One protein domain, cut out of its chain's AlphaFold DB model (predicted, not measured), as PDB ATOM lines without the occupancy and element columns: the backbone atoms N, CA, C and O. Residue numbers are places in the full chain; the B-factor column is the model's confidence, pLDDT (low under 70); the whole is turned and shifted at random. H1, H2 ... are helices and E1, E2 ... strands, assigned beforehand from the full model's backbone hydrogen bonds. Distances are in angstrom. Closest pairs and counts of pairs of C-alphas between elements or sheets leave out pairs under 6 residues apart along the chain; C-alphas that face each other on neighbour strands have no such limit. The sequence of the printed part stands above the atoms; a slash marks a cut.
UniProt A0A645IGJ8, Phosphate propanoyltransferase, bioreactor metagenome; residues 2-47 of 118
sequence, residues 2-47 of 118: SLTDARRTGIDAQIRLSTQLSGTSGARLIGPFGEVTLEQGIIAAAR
ATOM      1  N   SER A   2      49.253 -38.858  -1.032       97.06
ATOM      2  CA  SER A   2      48.320 -38.036  -0.243       97.06
ATOM      3  C   SER A   2      47.677 -36.931  -1.089       97.06
ATOM      4  O   SER A   2      48.160 -36.597  -2.180       97.06
ATOM      5  N   LEU A   3      46.588 -36.332  -0.603       97.56
ATOM      6  CA  LEU A   3      45.955 -35.199  -1.289       97.56
ATOM      7  C   LEU A   3      46.824 -33.937  -1.243       97.56
ATOM      8  O   LEU A   3      46.761 -33.109  -2.152       97.56
ATOM      9  N   THR A   4      47.659 -33.774  -0.220       98.06
ATOM     10  CA  THR A   4      48.674 -32.717  -0.180       98.06
ATOM     11  C   THR A   4      49.666 -32.859  -1.330       98.06
ATOM     12  O   THR A   4      49.953 -31.866  -2.000       98.06
ATOM     13  N   ASP A   5      50.138 -34.072  -1.627       97.06
ATOM     14  CA  ASP A   5      51.008 -34.297  -2.785       97.06
ATOM     15  C   ASP A   5      50.287 -33.982  -4.098       97.06
ATOM     16  O   ASP A   5      50.862 -33.330  -4.966       97.06
ATOM     17  N   ALA A   6      49.013 -34.367  -4.224       96.69
ATOM     18  CA  ALA A   6      48.212 -34.114  -5.423       96.69
ATOM     19  C   ALA A   6      48.070 -32.609  -5.695       96.69
ATOM     20  O   ALA A   6      48.284 -32.141  -6.814       96.69
ATOM     21  N   ARG A   7      47.830 -31.817  -4.641       96.56
ATOM     22  CA  ARG A   7      47.818 -30.348  -4.725       96.56
ATOM     23  C   ARG A   7      49.161 -29.780  -5.172       96.56
ATOM     24  O   ARG A   7      49.185 -28.818  -5.934       96.56
ATOM     25  N   ARG A   8      50.275 -30.345  -4.699       96.88
ATOM     26  CA  ARG A   8      51.628 -29.880  -5.048       96.88
ATOM     27  C   ARG A   8      51.997 -30.198  -6.494       96.88
ATOM     28  O   ARG A   8      52.666 -29.390  -7.128       96.88
ATOM     29  N   THR A   9      51.597 -31.361  -6.997       94.56
ATOM     30  CA  THR A   9      51.905 -31.801  -8.365       94.56
ATOM     31  C   THR A   9      50.901 -31.288  -9.396       94.56
ATOM     32  O   THR A   9      51.205 -31.307 -10.586       94.56
ATOM     33  N   GLY A  10      49.724 -30.829  -8.960       94.94
ATOM     34  CA  GLY A  10      48.624 -30.427  -9.838       94.94
ATOM     35  C   GLY A  10      47.881 -31.608 -10.469       94.94
ATOM     36  O   GLY A  10      47.097 -31.404 -11.392       94.94
ATOM     37  N   ILE A  11      48.133 -32.833 -10.000       94.88
ATOM     38  CA  ILE A  11      47.436 -34.032 -10.470       94.88
ATOM     39  C   ILE A  11      46.084 -34.126  -9.762       94.88
ATOM     40  O   ILE A  11      46.009 -34.009  -8.539       94.88
ATOM     41  N   ASP A  12      45.023 -34.394 -10.521       94.25
ATOM     42  CA  ASP A  12      43.699 -34.690  -9.971       94.25
ATOM     43  C   ASP A  12      43.643 -36.134  -9.441       94.25
ATOM     44  O   ASP A  12      43.248 -37.078 -10.127       94.25
ATOM     45  N   ALA A  13      44.123 -36.329  -8.213       96.19
ATOM     46  CA  ALA A  13      44.135 -37.636  -7.571       96.19
ATOM     47  C   ALA A  13      42.795 -37.920  -6.878       96.19
ATOM     48  O   ALA A  13      42.449 -37.310  -5.866       96.19
ATOM     49  N   GLN A  14      42.065 -38.907  -7.388       96.31
ATOM     50  CA  GLN A  14      40.808 -39.361  -6.794       96.31
ATOM     51  C   GLN A  14      41.067 -40.302  -5.609       96.31
ATOM     52  O   GLN A  14      41.992 -41.115  -5.660       96.31
ATOM     53  N   ILE A  15      40.232 -40.228  -4.566       97.25
ATOM     54  CA  ILE A  15      40.281 -41.157  -3.424       97.25
ATOM     55  C   ILE A  15      39.729 -42.511  -3.865       97.25
ATOM     56  O   ILE A  15      38.544 -42.604  -4.192       97.25
ATOM     57  N   ARG A  16      40.569 -43.551  -3.886       97.38
ATOM     58  CA  ARG A  16      40.186 -44.891  -4.358       97.38
ATOM     59  C   ARG A  16      40.955 -46.013  -3.668       97.38
ATOM     60  O   ARG A  16      42.037 -45.801  -3.126       97.38
ATOM     61  N   LEU A  17      40.406 -47.225  -3.741       96.44
ATOM     62  CA  LEU A  17      41.149 -48.443  -3.425       96.44
ATOM     63  C   LEU A  17      42.169 -48.750  -4.528       96.44
ATOM     64  O   LEU A  17      41.973 -48.399  -5.695       96.44
ATOM     65  N   SER A  18      43.232 -49.472  -4.172       92.12
ATOM     66  CA  SER A  18      44.295 -49.881  -5.104       92.12
ATOM     67  C   SER A  18      43.795 -50.745  -6.269       92.12
ATOM     68  O   SER A  18      44.424 -50.785  -7.324       92.12
ATOM     69  N   THR A  19      42.636 -51.390  -6.122       92.06
ATOM     70  CA  THR A  19      41.984 -52.200  -7.160       92.06
ATOM     71  C   THR A  19      41.170 -51.378  -8.167       92.06
ATOM     72  O   THR A  19      40.727 -51.912  -9.183       92.06
ATOM     73  N   GLN A  20      40.969 -50.076  -7.935       94.69
ATOM     74  CA  GLN A  20      40.033 -49.236  -8.694       94.69
ATOM     75  C   GLN A  20      40.745 -48.164  -9.534       94.69
ATOM     76  O   GLN A  20      40.516 -46.967  -9.376       94.69
ATOM     77  N   LEU A  21      41.596 -48.575 -10.476       96.31
ATOM     78  CA  LEU A  21      42.448 -47.642 -11.235       96.31
ATOM     79  C   LEU A  21      41.837 -47.111 -12.542       96.31
ATOM     80  O   LEU A  21      42.360 -46.158 -13.119       96.31
ATOM     81  N   SER A  22      40.741 -47.695 -13.026       96.62
ATOM     82  CA  SER A  22      40.155 -47.314 -14.320       96.62
ATOM     83  C   SER A  22      39.670 -45.859 -14.333       96.62
ATOM     84  O   SER A  22      38.916 -45.446 -13.450       96.62
ATOM     85  N   GLY A  23      40.093 -45.078 -15.331       94.94
ATOM     86  CA  GLY A  23      39.680 -43.675 -15.479       94.94
ATOM     87  C   GLY A  23      40.279 -42.730 -14.432       94.94
ATOM     88  O   GLY A  23      39.731 -41.658 -14.190       94.94
ATOM     89  N   THR A  24      41.365 -43.143 -13.777       97.44
ATOM     90  CA  THR A  24      42.175 -42.265 -12.923       97.44
ATOM     91  C   THR A  24      43.186 -41.494 -13.759       97.44
ATOM     92  O   THR A  24      43.504 -41.889 -14.882       97.44
ATOM     93  N   SER A  25      43.712 -40.401 -13.212       96.56
ATOM     94  CA  SER A  25      44.789 -39.666 -13.865       96.56
ATOM     95  C   SER A  25      46.051 -40.513 -14.007       96.56
ATOM     96  O   SER A  25      46.385 -41.346 -13.159       96.56
ATOM     97  N   GLY A  26      46.760 -40.272 -15.101       96.06
ATOM     98  CA  GLY A  26      48.099 -40.768 -15.347       96.06
ATOM     99  C   GLY A  26      49.191 -39.864 -14.778       96.06
ATOM    100  O   GLY A  26      48.928 -38.788 -14.240       96.06
ATOM    101  N   ALA A  27      50.438 -40.296 -14.928       95.38
ATOM    102  CA  ALA A  27      51.615 -39.473 -14.685       95.38
ATOM    103  C   ALA A  27      52.810 -40.020 -15.462       95.38
ATOM    104  O   ALA A  27      52.862 -41.196 -15.828       95.38
ATOM    105  N   ARG A  28      53.815 -39.170 -15.664       95.81
ATOM    106  CA  ARG A  28      55.106 -39.610 -16.182       95.81
ATOM    107  C   ARG A  28      56.010 -40.029 -15.029       95.81
ATOM    108  O   ARG A  28      56.338 -39.213 -14.172       95.81
ATOM    109  N   LEU A  29      56.415 -41.293 -15.027       95.25
ATOM    110  CA  LEU A  29      57.366 -41.849 -14.075       95.25
ATOM    111  C   LEU A  29      58.773 -41.742 -14.664       95.25
ATOM    112  O   LEU A  29      59.070 -42.355 -15.687       95.25
ATOM    113  N   ILE A  30      59.628 -40.957 -14.013       96.94
ATOM    114  CA  ILE A  30      61.004 -40.708 -14.449       96.94
ATOM    115  C   ILE A  30      61.943 -41.422 -13.477       96.94
ATOM    116  O   ILE A  30      61.968 -41.113 -12.287       96.94
ATOM    117  N   GLY A  31      62.698 -42.390 -13.989       97.56
ATOM    118  CA  GLY A  31      63.740 -43.103 -13.262       97.56
ATOM    119  C   GLY A  31      65.145 -42.683 -13.711       97.56
ATOM    120  O   GLY A  31      65.301 -41.939 -14.680       97.56
ATOM    121  N   PRO A  32      66.202 -43.192 -13.057       97.62
ATOM    122  CA  PRO A  32      67.587 -42.826 -13.373       97.62
ATOM    123  C   PRO A  32      68.041 -43.202 -14.795       97.62
ATOM    124  O   PRO A  32      69.037 -42.665 -15.272       97.62
ATOM    125  N   PHE A  33      67.330 -44.107 -15.476       97.25
ATOM    126  CA  PHE A  33      67.714 -44.644 -16.789       97.25
ATOM    127  C   PHE A  33      66.632 -44.490 -17.867       97.25
ATOM    128  O   PHE A  33      66.733 -45.107 -18.925       97.25
ATOM    129  N   GLY A  34      65.590 -43.695 -17.621       97.88
ATOM    130  CA  GLY A  34      64.522 -43.484 -18.595       97.88
ATOM    131  C   GLY A  34      63.221 -43.004 -17.972       97.88
ATOM    132  O   GLY A  34      63.133 -42.768 -16.768       97.88
ATOM    133  N   GLU A  35      62.198 -42.885 -18.810       97.94
ATOM    134  CA  GLU A  35      60.859 -42.483 -18.397       97.94
ATOM    135  C   GLU A  35      59.785 -43.366 -19.033       97.94
ATOM    136  O   GLU A  35      59.971 -43.913 -20.121       97.94
ATOM    137  N   VAL A  36      58.655 -43.493 -18.342       97.94
ATOM    138  CA  VAL A  36      57.436 -44.116 -18.859       97.94
ATOM    139  C   VAL A  36      56.245 -43.220 -18.548       97.94
ATOM    140  O   VAL A  36      56.103 -42.713 -17.434       97.94
ATOM    141  N   THR A  37      55.381 -43.013 -19.537       97.62
ATOM    142  CA  THR A  37      54.104 -42.325 -19.341       97.62
ATOM    143  C   THR A  37      53.040 -43.357 -19.008       97.62
ATOM    144  O   THR A  37      52.805 -44.288 -19.775       97.62
ATOM    145  N   LEU A  38      52.414 -43.198 -17.847       96.44
ATOM    146  CA  LEU A  38      51.231 -43.947 -17.455       96.44
ATOM    147  C   LEU A  38      50.008 -43.112 -17.819       96.44
ATOM    148  O   LEU A  38      49.924 -41.963 -17.399       96.44
ATOM    149  N   GLU A  39      49.062 -43.689 -18.555       96.69
ATOM    150  CA  GLU A  39      47.798 -43.021 -18.916       96.69
ATOM    151  C   GLU A  39      46.805 -42.973 -17.743       96.69
ATOM    152  O   GLU A  39      45.936 -42.109 -17.688       96.69
ATOM    153  N   GLN A  40      46.947 -43.891 -16.783       96.62
ATOM    154  CA  GLN A  40      46.126 -43.994 -15.576       96.62
ATOM    155  C   GLN A  40      46.929 -44.636 -14.436       96.62
ATOM    156  O   GLN A  40      47.960 -45.268 -14.679       96.62
ATOM    157  N   GLY A  41      46.429 -44.533 -13.207       95.44
ATOM    158  CA  GLY A  41      46.949 -45.249 -12.038       95.44
ATOM    159  C   GLY A  41      47.229 -44.373 -10.819       95.44
ATOM    160  O   GLY A  41      47.574 -44.905  -9.766       95.44
ATOM    161  N   ILE A  42      47.084 -43.050 -10.924       96.56
ATOM    162  CA  ILE A  42      47.321 -42.143  -9.803       96.56
ATOM    163  C   ILE A  42      46.057 -41.994  -8.954       96.56
ATOM    164  O   ILE A  42      45.009 -41.566  -9.436       96.56
ATOM    165  N   ILE A  43      46.185 -42.319  -7.666       97.94
ATOM    166  CA  ILE A  43      45.108 -42.239  -6.673       97.94
ATOM    167  C   ILE A  43      45.609 -41.643  -5.355       97.94
ATOM    168  O   ILE A  43      46.755 -41.875  -4.940       97.94
ATOM    169  N   ALA A  44      44.713 -40.941  -4.665       97.88
ATOM    170  CA  ALA A  44      44.803 -40.785  -3.223       97.88
ATOM    171  C   ALA A  44      44.287 -42.076  -2.578       97.88
ATOM    172  O   ALA A  44      43.246 -42.597  -2.983       97.88
ATOM    173  N   ALA A  45      45.043 -42.647  -1.644       97.44
ATOM    174  CA  ALA A  45      44.687 -43.951  -1.099       97.44
ATOM    175  C   ALA A  45      43.423 -43.826  -0.237       97.44
ATOM    176  O   ALA A  45      43.390 -43.046   0.708       97.44
ATOM    177  N   ALA A  46      42.376 -44.584  -0.562       98.00
ATOM    178  CA  ALA A  46      41.255 -44.757   0.351       98.00
ATOM    179  C   ALA A  46      41.713 -45.610   1.540       98.00
ATOM    180  O   ALA A  46      42.286 -46.685   1.338       98.00
ATOM    181  N   ARG A  47      41.439 -45.149   2.762       98.25
ATOM    182  CA  ARG A  47      41.734 -45.903   3.984       98.25
ATOM    183  C   ARG A  47      41.054 -47.268   4.012       98.25
ATOM    184  O   ARG A  47      39.888 -47.405   3.633       98.25
TER     185      ARG A  47
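This is residues 2 to 47 of the 118 residues of the protein "Phosphate propanoyltransferase" of bioreactor metagenome (UniProt A0A645IGJ8). The main shape is a long two-stranded hairpin, E2 and E3, whose tip, residues 30 to 35, sticks out free; at its other end E3 bends sharply and pairs with the short strand E1, and the short helix H1 sits over E3 on one face of this small sheet. The printed part has 46 residues, with one named helix and three named strands in the order H1, E1, E2, E3, and its class is mixed, helices and strands. The sheet runs E1, E3, E2 and is mixed, with one parallel and one antiparallel pair. The whole is only just compact, close to loose, with a radius of gyration of the C-alphas of 11.1 A, and it spans 33 by 22 by 15 A.

Begin with the inner strand E3, residues 34 to 45, which bends by 80 degrees at residue 39. Over its residues 34 to 42 it pairs with the edge strand E2, residues 25 to 31; the two are an antiparallel hairpin, with N 29 and O 36 at 2.8 A and N 38 and O 27 at 2.9 A, both within hydrogen-bond range. Look next at residues 43 to 45 of E3, where the pairing is staggered: here its parallel neighbour is the other edge strand, E1, residues 14 to 16, with N 44 and O 14 at 2.9 A. E1 and E2 are only just apart, at 8.1 A. Now find H1, residues 3 to 9, which is on the sheet at a height over the sheet of 9.9 A. It lies over E3 and runs along the strands, at 23 degrees to E3 on the local plane. The closest C-alphas of H1 and E3 are those of Leu 3 and Ala 44, 6.0 A apart. In H1 every O i to N i+4 pair is within hydrogen-bond range.

Find C-alpha 3 at (45.955, -35.199, -1.289); from there H1 runs 9.8 A to C-alpha 9. E1 covers 6.1 A from C-alpha 14 to C-alpha 16. Find C-alpha 25 at (44.789, -39.666, -13.865), where E2 begins its 19.3 A to C-alpha 31. E3, the longest strand with 12 residues, measures 26.5 A from C-alpha 34 to C-alpha 45 at (44.687, -43.951, -1.099).

The two C-alphas farthest apart are those of Phe 33 and Arg 47, at 33.3 A. The printed part has no cut. The links H1 to E1 and E2 to E3 are tight, E1 to E2 is short, and no link is long. The mean pLDDT of the printed part is 96.5, and no printed residue is under 70.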